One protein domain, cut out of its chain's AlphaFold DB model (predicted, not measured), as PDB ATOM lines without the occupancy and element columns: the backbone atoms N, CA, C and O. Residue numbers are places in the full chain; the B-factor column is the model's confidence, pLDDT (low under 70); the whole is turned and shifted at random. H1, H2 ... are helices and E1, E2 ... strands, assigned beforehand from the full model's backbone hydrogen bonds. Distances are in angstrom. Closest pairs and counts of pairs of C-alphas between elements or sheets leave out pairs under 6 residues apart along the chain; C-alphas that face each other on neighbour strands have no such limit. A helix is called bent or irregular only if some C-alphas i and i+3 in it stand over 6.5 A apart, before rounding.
ATOM      1  N   VAL A   3     138.467 161.806  49.068       92.81
ATOM      2  CA  VAL A   3     139.230 160.810  48.318       92.81
ATOM      3  C   VAL A   3     139.855 161.532  47.142       92.81
ATOM      4  O   VAL A   3     139.147 162.173  46.367       92.81
ATOM      5  N   VAL A   4     141.172 161.444  47.033       91.62
ATOM      6  CA  VAL A   4     141.930 161.986  45.906       91.62
ATOM      7  C   VAL A   4     142.503 160.834  45.097       91.62
ATOM      8  O   VAL A   4     142.843 159.789  45.652       91.62
ATOM      9  N   GLN A   5     142.593 161.020  43.787       92.44
ATOM     10  CA  GLN A   5     143.230 160.081  42.874       92.44
ATOM     11  C   GLN A   5     144.522 160.703  42.356       92.44
ATOM     12  O   GLN A   5     144.546 161.899  42.067       92.44
ATOM     13  N   LEU A   6     145.580 159.900  42.249       89.69
ATOM     14  CA  LEU A   6     146.818 160.332  41.609       89.69
ATOM     15  C   LEU A   6     146.563 160.715  40.150       89.69
ATOM     16  O   LEU A   6     145.756 160.088  39.457       89.69
ATOM     17  N   GLU A   7     147.281 161.735  39.695       89.75
ATOM     18  CA  GLU A   7     147.284 162.140  38.299       89.75
ATOM     19  C   GLU A   7     148.226 161.242  37.486       89.75
ATOM     20  O   GLU A   7     149.329 160.904  37.927       89.75
ATOM     21  N   TYR A   8     147.763 160.862  36.299       88.56
ATOM     22  CA  TYR A   8     148.526 160.102  35.321       88.56
ATOM     23  C   TYR A   8     148.471 160.827  33.978       88.56
ATOM     24  O   TYR A   8     147.451 161.424  33.624       88.56
ATOM     25  N   GLU A   9     149.546 160.728  33.209       87.88
ATOM     26  CA  GLU A   9     149.589 161.173  31.823       87.88
ATOM     27  C   GLU A   9     148.641 160.340  30.939       87.88
ATOM     28  O   GLU A   9     148.238 159.227  31.284       87.88
ATOM     29  N   GLY A  10     148.321 160.834  29.736       84.75
ATOM     30  CA  GLY A  10     147.443 160.131  28.783       84.75
ATOM     31  C   GLY A  10     147.952 158.754  28.319       84.75
ATOM     32  O   GLY A  10     147.199 157.992  27.720       84.75
ATOM     33  N   ASN A  11     149.215 158.428  28.604       87.06
ATOM     34  CA  ASN A  11     149.852 157.130  28.360       87.06
ATOM     35  C   ASN A  11     149.776 156.171  29.576       87.06
ATOM     36  O   ASN A  11     150.220 155.032  29.470       87.06
ATOM     37  N   GLY A  12     149.219 156.612  30.712       82.69
ATOM     38  CA  GLY A  12     149.099 155.835  31.948       82.69
ATOM     39  C   GLY A  12     150.312 155.884  32.887       82.69
ATOM     40  O   GLY A  12     150.293 155.193  33.903       82.69
ATOM     41  N   HIS A  13     151.346 156.677  32.589       85.12
ATOM     42  CA  HIS A  13     152.474 156.909  33.497       85.12
ATOM     43  C   HIS A  13     152.151 157.980  34.543       85.12
ATOM     44  O   HIS A  13     151.286 158.826  34.328       85.12
ATOM     45  N   HIS A  14     152.850 157.955  35.678       84.69
ATOM     46  CA  HIS A  14     152.724 159.000  36.694       84.69
ATOM     47  C   HIS A  14     153.155 160.357  36.133       84.69
ATOM     48  O   HIS A  14     154.196 160.450  35.479       84.69
ATOM     49  N   THR A  15     152.396 161.411  36.441       88.00
ATOM     50  CA  THR A  15     152.835 162.777  36.144       88.00
ATOM     51  C   THR A  15     154.095 163.093  36.952       88.00
ATOM     52  O   THR A  15     154.083 163.020  38.182       88.00
ATOM     53  N   LEU A  16     155.176 163.484  36.274       87.62
ATOM     54  CA  LEU A  16     156.420 163.914  36.912       87.62
ATOM     55  C   LEU A  16     156.586 165.430  36.785       87.62
ATOM     56  O   LEU A  16     156.529 165.987  35.692       87.62
ATOM     57  N   SER A  17     156.854 166.100  37.904       89.00
ATOM     58  CA  SER A  17     157.162 167.529  37.931       89.00
ATOM     59  C   SER A  17     158.256 167.828  38.950       89.00
ATOM     60  O   SER A  17     158.351 167.174  39.989       89.00
ATOM     61  N   ILE A  18     159.088 168.827  38.654       93.00
ATOM     62  CA  ILE A  18     160.117 169.323  39.570       93.00
ATOM     63  C   ILE A  18     159.534 170.521  40.314       93.00
ATOM     64  O   ILE A  18     159.260 171.562  39.717       93.00
ATOM     65  N   VAL A  19     159.378 170.387  41.630       92.75
ATOM     66  CA  VAL A  19     158.900 171.460  42.508       92.75
ATOM     67  C   VAL A  19     160.017 171.936  43.430       92.75
ATOM     68  O   VAL A  19     160.850 171.154  43.886       92.75
ATOM     69  N   ASN A  20     160.050 173.239  43.719       95.19
ATOM     70  CA  ASN A  20     160.976 173.778  44.709       95.19
ATOM     71  C   ASN A  20     160.550 173.312  46.111       95.19
ATOM     72  O   ASN A  20     159.373 173.408  46.455       95.19
ATOM     73  N   LEU A  21     161.496 172.859  46.938       93.44
ATOM     74  CA  LEU A  21     161.206 172.404  48.304       93.44
ATOM     75  C   LEU A  21     160.544 173.492  49.166       93.44
ATOM     76  O   LEU A  21     159.728 173.172  50.021       93.44
ATOM     77  N   ASN A  22     160.814 174.771  48.894       95.31
ATOM     78  CA  ASN A  22     160.169 175.893  49.579       95.31
ATOM     79  C   ASN A  22     158.671 176.030  49.250       95.31
ATOM     80  O   ASN A  22     157.958 176.738  49.952       95.31
ATOM     81  N   CYS A  23     158.184 175.376  48.191       93.56
ATOM     82  CA  CYS A  23     156.759 175.321  47.858       93.56
ATOM     83  C   CYS A  23     156.018 174.218  48.632       93.56
ATOM     84  O   CYS A  23     154.789 174.174  48.594       93.56
ATOM     85  N   ILE A  24     156.733 173.325  49.327       91.25
ATOM     86  CA  ILE A  24     156.124 172.280  50.149       91.25
ATOM     87  C   ILE A  24     155.729 172.901  51.487       91.25
ATOM     88  O   ILE A  24     156.569 173.148  52.348       91.25
ATOM     89  N   ALA A  25     154.431 173.138  51.672       89.50
ATOM     90  CA  ALA A  25     153.928 173.726  52.907       89.50
ATOM     91  C   ALA A  25     154.113 172.790  54.115       89.50
ATOM     92  O   ALA A  25     154.489 173.230  55.204       89.50
ATOM     93  N   ARG A  26     153.826 171.493  53.938       87.44
ATOM     94  CA  ARG A  26     153.846 170.501  55.016       87.44
ATOM     95  C   ARG A  26     153.794 169.076  54.458       87.44
ATOM     96  O   ARG A  26     153.154 168.841  53.436       87.44
ATOM     97  N   ALA A  27     154.412 168.126  55.157       86.38
ATOM     98  CA  ALA A  27     154.146 166.707  54.939       86.38
ATOM     99  C   ALA A  27     152.782 166.329  55.541       86.38
ATOM    100  O   ALA A  27     152.413 166.845  56.597       86.38
ATOM    101  N   ALA A  28     152.067 165.422  54.880       85.75
ATOM    102  CA  ALA A  28     150.789 164.887  55.329       85.75
ATOM    103  C   ALA A  28     150.795 163.362  55.196       85.75
ATOM    104  O   ALA A  28     151.367 162.819  54.247       85.75
ATOM    105  N   HIS A  29     150.151 162.671  56.134       86.31
ATOM    106  CA  HIS A  29     149.990 161.223  56.046       86.31
ATOM    107  C   HIS A  29     148.798 160.886  55.142       86.31
ATOM    108  O   HIS A  29     147.665 161.283  55.419       86.31
ATOM    109  N   LEU A  30     149.060 160.147  54.063       88.31
ATOM    110  CA  LEU A  30     148.042 159.693  53.122       88.31
ATOM    111  C   LEU A  30     147.714 158.225  53.386       88.31
ATOM    112  O   LEU A  30     148.576 157.359  53.260       88.31
ATOM    113  N   LEU A  31     146.455 157.942  53.720       89.19
ATOM    114  CA  LEU A  31     145.980 156.568  53.865       89.19
ATOM    115  C   LEU A  31     145.460 156.072  52.508       89.19
ATOM    116  O   LEU A  31     144.549 156.703  51.965       89.19
ATOM    117  N   PRO A  32     145.980 154.970  51.945       92.00
ATOM    118  CA  PRO A  32     145.480 154.454  50.681       92.00
ATOM    119  C   PRO A  32     144.052 153.914  50.814       92.00
ATOM    120  O   PRO A  32     143.653 153.386  51.854       92.00
ATOM    121  N   VAL A  33     143.279 154.015  49.735       93.12
ATOM    122  CA  VAL A  33     141.998 153.312  49.623       93.12
ATOM    123  C   VAL A  33     142.290 151.870  49.221       93.12
ATOM    124  O   VAL A  33     142.714 151.594  48.098       93.12
ATOM    125  N   TYR A  34     142.078 150.941  50.150       91.50
ATOM    126  CA  TYR A  34     142.296 149.520  49.895       91.50
ATOM    127  C   TYR A  34     141.231 148.933  48.962       91.50
ATOM    128  O   TYR A  34     140.067 149.338  48.978       91.50
ATOM    129  N   GLY A  35     141.651 147.959  48.155       88.62
ATOM    130  CA  GLY A  35     140.754 147.147  47.338       88.62
ATOM    131  C   GLY A  35     140.180 145.958  48.112       88.62
ATOM    132  O   GLY A  35     140.176 145.918  49.338       88.62
ATOM    133  N   SER A  36     139.722 144.951  47.372       92.25
ATOM    134  CA  SER A  36     139.194 143.698  47.929       92.25
ATOM    135  C   SER A  36     140.273 142.679  48.318       92.25
ATOM    136  O   SER A  36     139.963 141.687  48.974       92.25
ATOM    137  N   SER A  37     141.525 142.902  47.912       91.44
ATOM    138  CA  SER A  37     142.652 142.000  48.161       91.44
ATOM    139  C   SER A  37     143.499 142.458  49.345       91.44
ATOM    140  O   SER A  37     143.599 143.650  49.633       91.44
ATOM    141  N   PHE A  38     144.172 141.504  49.991       92.31
ATOM    142  CA  PHE A  38     145.167 141.805  51.017       92.31
ATOM    143  C   PHE A  38     146.381 142.532  50.433       92.31
ATOM    144  O   PHE A  38     146.803 142.264  49.305       92.31
ATOM    145  N   VAL A  39     146.966 143.423  51.235       91.50
ATOM    146  CA  VAL A  39     148.252 144.048  50.918       91.50
ATOM    147  C   VAL A  39     149.342 142.970  50.974       91.50
ATOM    148  O   VAL A  39     149.384 142.217  51.950       91.50
ATOM    149  N   PRO A  40     150.218 142.866  49.959       92.38
ATOM    150  CA  PRO A  40     151.315 141.908  49.986       92.38
ATOM    151  C   PRO A  40     152.220 142.129  51.203       92.38
ATOM    152  O   PRO A  40     152.659 143.246  51.461       92.38
ATOM    153  N   ASN A  41     152.553 141.057  51.928       93.44
ATOM    154  CA  ASN A  41     153.409 141.138  53.123       93.44
ATOM    155  C   ASN A  41     154.834 141.631  52.823       93.44
ATOM    156  O   ASN A  41     155.537 142.080  53.722       93.44
ATOM    157  N   ASN A  42     155.275 141.501  51.574       95.12
ATOM    158  CA  ASN A  42     156.581 141.938  51.097       95.12
ATOM    159  C   ASN A  42     156.549 143.332  50.449       95.12
ATOM    160  O   ASN A  42     157.557 143.736  49.873       95.12
ATOM    161  N   LEU A  43     155.419 144.045  50.503       92.94
ATOM    162  CA  LEU A  43     155.343 145.416  50.016       92.94
ATOM    163  C   LEU A  43     156.216 146.311  50.900       92.94
ATOM    164  O   LEU A  43     155.962 146.446  52.099       92.94
ATOM    165  N   HIS A  44     157.241 146.927  50.314       94.06
ATOM    166  CA  HIS A  44     158.065 147.879  51.040       94.06
ATOM    167  C   HIS A  44     157.307 149.202  51.199       94.06
ATOM    168  O   HIS A  44     156.621 149.661  50.288       94.06
ATOM    169  N   PHE A  45     157.423 149.837  52.367       87.56
ATOM    170  CA  PHE A  45     156.656 151.050  52.673       87.56
ATOM    171  C   PHE A  45     157.001 152.230  51.748       87.56
ATOM    172  O   PHE A  45     156.162 153.111  51.574       87.56
ATOM    173  N   SER A  46     158.201 152.255  51.149       91.19
ATOM    174  CA  SER A  46     158.573 153.285  50.163       91.19
ATOM    175  C   SER A  46     157.730 153.219  48.900       91.19
ATOM    176  O   SER A  46     157.482 154.253  48.295       91.19
ATOM    177  N   ASP A  47     157.264 152.025  48.539       90.81
ATOM    178  CA  ASP A  47     156.571 151.780  47.274       90.81
ATOM    179  C   ASP A  47     155.064 152.026  47.423       90.81
ATOM    180  O   ASP A  47     154.305 151.965  46.458       90.81
ATOM    181  N   ALA A  48     154.599 152.310  48.645       88.75
ATOM    182  CA  ALA A  48     153.187 152.512  48.934       88.75
ATOM    183  C   ALA A  48     152.583 153.625  48.064       88.75
ATOM    184  O   ALA A  48     151.466 153.463  47.581       88.75
ATOM    185  N   LEU A  49     153.321 154.716  47.819       88.38
ATOM    186  CA  LEU A  49     152.825 155.825  46.998       88.38
ATOM    187  C   LEU A  49     152.680 155.469  45.508       88.38
ATOM    188  O   LEU A  49     151.833 156.050  44.831       88.38
ATOM    189  N   ASP A  50     153.443 154.487  45.029       87.12
ATOM    190  CA  ASP A  50     153.418 154.030  43.637       87.12
ATOM    191  C   ASP A  50     152.371 152.924  43.410       87.12
ATOM    192  O   ASP A  50     151.812 152.784  42.323       87.12
ATOM    193  N   VAL A  51     152.076 152.124  44.441       89.75
ATOM    194  CA  VAL A  51     151.194 150.946  44.332       89.75
ATOM    195  C   VAL A  51     149.713 151.323  44.441       89.75
ATOM    196  O   VAL A  51     148.873 150.729  43.755       89.75
ATOM    197  N   PHE A  52     149.354 152.310  45.268       91.19
ATOM    198  CA  PHE A  52     147.957 152.731  45.419       91.19
ATOM    199  C   PHE A  52     147.610 153.921  44.516       91.19
ATOM    200  O   PHE A  52     148.392 154.845  44.317       91.19
ATOM    201  N   ARG A  53     146.383 153.920  43.976       90.12
ATOM    202  CA  ARG A  53     145.911 154.961  43.041       90.12
ATOM    203  C   ARG A  53     145.121 156.075  43.709       90.12
ATOM    204  O   ARG A  53     145.042 157.176  43.168       90.12
ATOM    205  N   THR A  54     144.498 155.777  44.840       94.06
ATOM    206  CA  THR A  54     143.582 156.672  45.541       94.06
ATOM    207  C   THR A  54     143.911 156.712  47.022       94.06
ATOM    208  O   THR A  54     144.275 155.699  47.621       94.06
ATOM    209  N   TYR A  55     143.759 157.894  47.616       92.94
ATOM    210  CA  TYR A  55     144.125 158.163  49.000       92.94
ATOM    211  C   TYR A  55     143.041 158.970  49.703       92.94
ATOM    212  O   TYR A  55     142.399 159.839  49.110       92.94
ATOM    213  N   PHE A  56     142.866 158.706  50.992       91.19
ATOM    214  CA  PHE A  56     142.070 159.542  51.868       91.19
ATOM    215  C   PHE A  56     142.899 160.730  52.350       91.19
ATOM    216  O   PHE A  56     143.923 160.562  53.011       91.19
ATOM    217  N   VAL A  57     142.399 161.935  52.088       87.44
ATOM    218  CA  VAL A  57     142.854 163.161  52.744       87.44
ATOM    219  C   VAL A  57     141.885 163.451  53.880       87.44
ATOM    220  O   VAL A  57     140.699 163.749  53.676       87.44
ATOM    221  N   ASN A  58     142.379 163.312  55.105       85.44
ATOM    222  CA  ASN A  58     141.577 163.468  56.305       85.44
ATOM    223  C   ASN A  58     142.224 164.479  57.248       85.44
ATOM    224  O   ASN A  58     143.332 164.268  57.732       85.44
ATOM    225  N   LEU A  59     141.458 165.529  57.556       82.44
ATOM    226  CA  LEU A  59     141.812 166.576  58.507       82.44
ATOM    227  C   LEU A  59     142.281 166.014  59.856       82.44
ATOM    228  O   LEU A  59     143.113 166.624  60.503       82.44
ATOM    229  N   PHE A  60     141.757 164.867  60.285       84.56
ATOM    230  CA  PHE A  60     142.013 164.307  61.612       84.56
ATOM    231  C   PHE A  60     142.995 163.132  61.621       84.56
ATOM    232  O   PHE A  60     143.389 162.694  62.697       84.56
ATOM    233  N   ALA A  61     143.363 162.589  60.456       81.19
ATOM    234  CA  ALA A  61     144.252 161.423  60.391       81.19
ATOM    235  C   ALA A  61     145.713 161.780  60.685       81.19
ATOM    236  O   ALA A  61     146.506 160.912  61.044       81.19
ATOM    237  N   ASP A  62     146.057 163.054  60.533       85.44
ATOM    238  CA  ASP A  62     147.398 163.570  60.720       85.44
ATOM    239  C   ASP A  62     147.337 164.945  61.388       85.44
ATOM    240  O   ASP A  62     146.585 165.830  60.974       85.44
ATOM    241  N   ARG A  63     148.150 165.127  62.433       84.56
ATOM    242  CA  ARG A  63     148.199 166.380  63.188       84.56
ATOM    243  C   ARG A  63     148.635 167.540  62.299       84.56
ATOM    244  O   ARG A  63     148.110 168.640  62.443       84.56
ATOM    245  N   HIS A  64     149.581 167.306  61.393       83.44
ATOM    246  CA  HIS A  64     150.077 168.361  60.521       83.44
ATOM    247  C   HIS A  64     149.014 168.827  59.522       83.44
ATOM    248  O   HIS A  64     148.877 170.025  59.290       83.44
ATOM    249  N   THR A  65     148.210 167.898  59.010       84.50
ATOM    250  CA  THR A  65     147.046 168.183  58.165       84.50
ATOM    251  C   THR A  65     145.971 168.944  58.943       84.50
ATOM    252  O   THR A  65     145.434 169.926  58.430       84.50
ATOM    253  N   TYR A  66     145.696 168.546  60.191       85.56
ATOM    254  CA  TYR A  66     144.760 169.250  61.076       85.56
ATOM    255  C   TYR A  66     145.163 170.709  61.304       85.56
ATOM    256  O   TYR A  66     144.340 171.610  61.175       85.56
ATOM    257  N   GLU A  67     146.432 170.938  61.649       86.06
ATOM    258  CA  GLU A  67     146.970 172.278  61.902       86.06
ATOM    259  C   GLU A  67     147.005 173.148  60.641       86.06
ATOM    260  O   GLU A  67     146.904 174.364  60.756       86.06
ATOM    261  N   PHE A  68     147.159 172.549  59.456       85.50
ATOM    262  CA  PHE A  68     147.297 173.286  58.199       85.50
ATOM    263  C   PHE A  68     145.962 173.679  57.551       85.50
ATOM    264  O   PHE A  68     145.868 174.739  56.942       85.50
ATOM    265  N   LEU A  69     144.939 172.823  57.638       81.12
ATOM    266  CA  LEU A  69     143.640 173.033  56.980       81.12
ATOM    267  C   LEU A  69     142.581 173.697  57.882       81.12
ATOM    268  O   LEU A  69     141.454 173.905  57.426       81.12
ATOM    269  N   LYS A  70     142.906 173.970  59.149       77.12
ATOM    270  CA  LYS A  70     142.058 174.713  60.089       77.12
ATOM    271  C   LYS A  70     142.272 176.216  59.945       77.12
ATOM    272  O   LYS A  70     141.253 176.937  60.011       77.12
TER     273      LYS A  70
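AT A GLANCE: This is residues 3 to 70 of the 70 residues of an uncharacterized protein of Piloderma croceum (strain F 1598) (UniProt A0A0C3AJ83). There is little regular structure here: a loose, open chain of wide loops is tied at a small antiparallel two-strand patch, E1 and E2, with the short helices H1 and H2 apart from each other. The long stretch 6 to 44 swings out, sticks out at residues 17 to 24, returns where residues 31 to 32 pair antiparallel with E2, then loops again to H1. The 68 printed residues run E1, H1, E2, H2, mixed in class, with 21 in named elements; radius of gyration of the C-alphas 14.0 A, spans 35 by 28 by 21 A.

IN THESE COORDINATES: Find C-alpha 3 at (139.230, 160.810, 48.318), where E1, residues 3 to 5, begins. H1, residues 45 to 51, spans 10.0 A and is irregular: C-alphas 46 and 49 are 7.0 A apart. E2 is residues 54 to 57, 9.7 A; H2, residues 63 to 69, 10.2 A, ends at (143.640, 173.033, 56.980).

HOW THE PARTS SIT: Look at E1 and E2, antiparallel at 139 degrees: N 4 and O 55 are 2.9 A apart, within hydrogen-bond range. Every O i to N i+4 pair is within range in H2, but 1 of 3 in H1, beside 3 of 4 O i to N i+3 pairs. E1 and H2 are apart.

THE WHOLE: The C-alphas of Asn 22 and Ser 36, the two farthest apart, are 38.5 A apart. The printed part has no cut; E1 to H1 is a long link. No printed residue is under 70 in pLDDT.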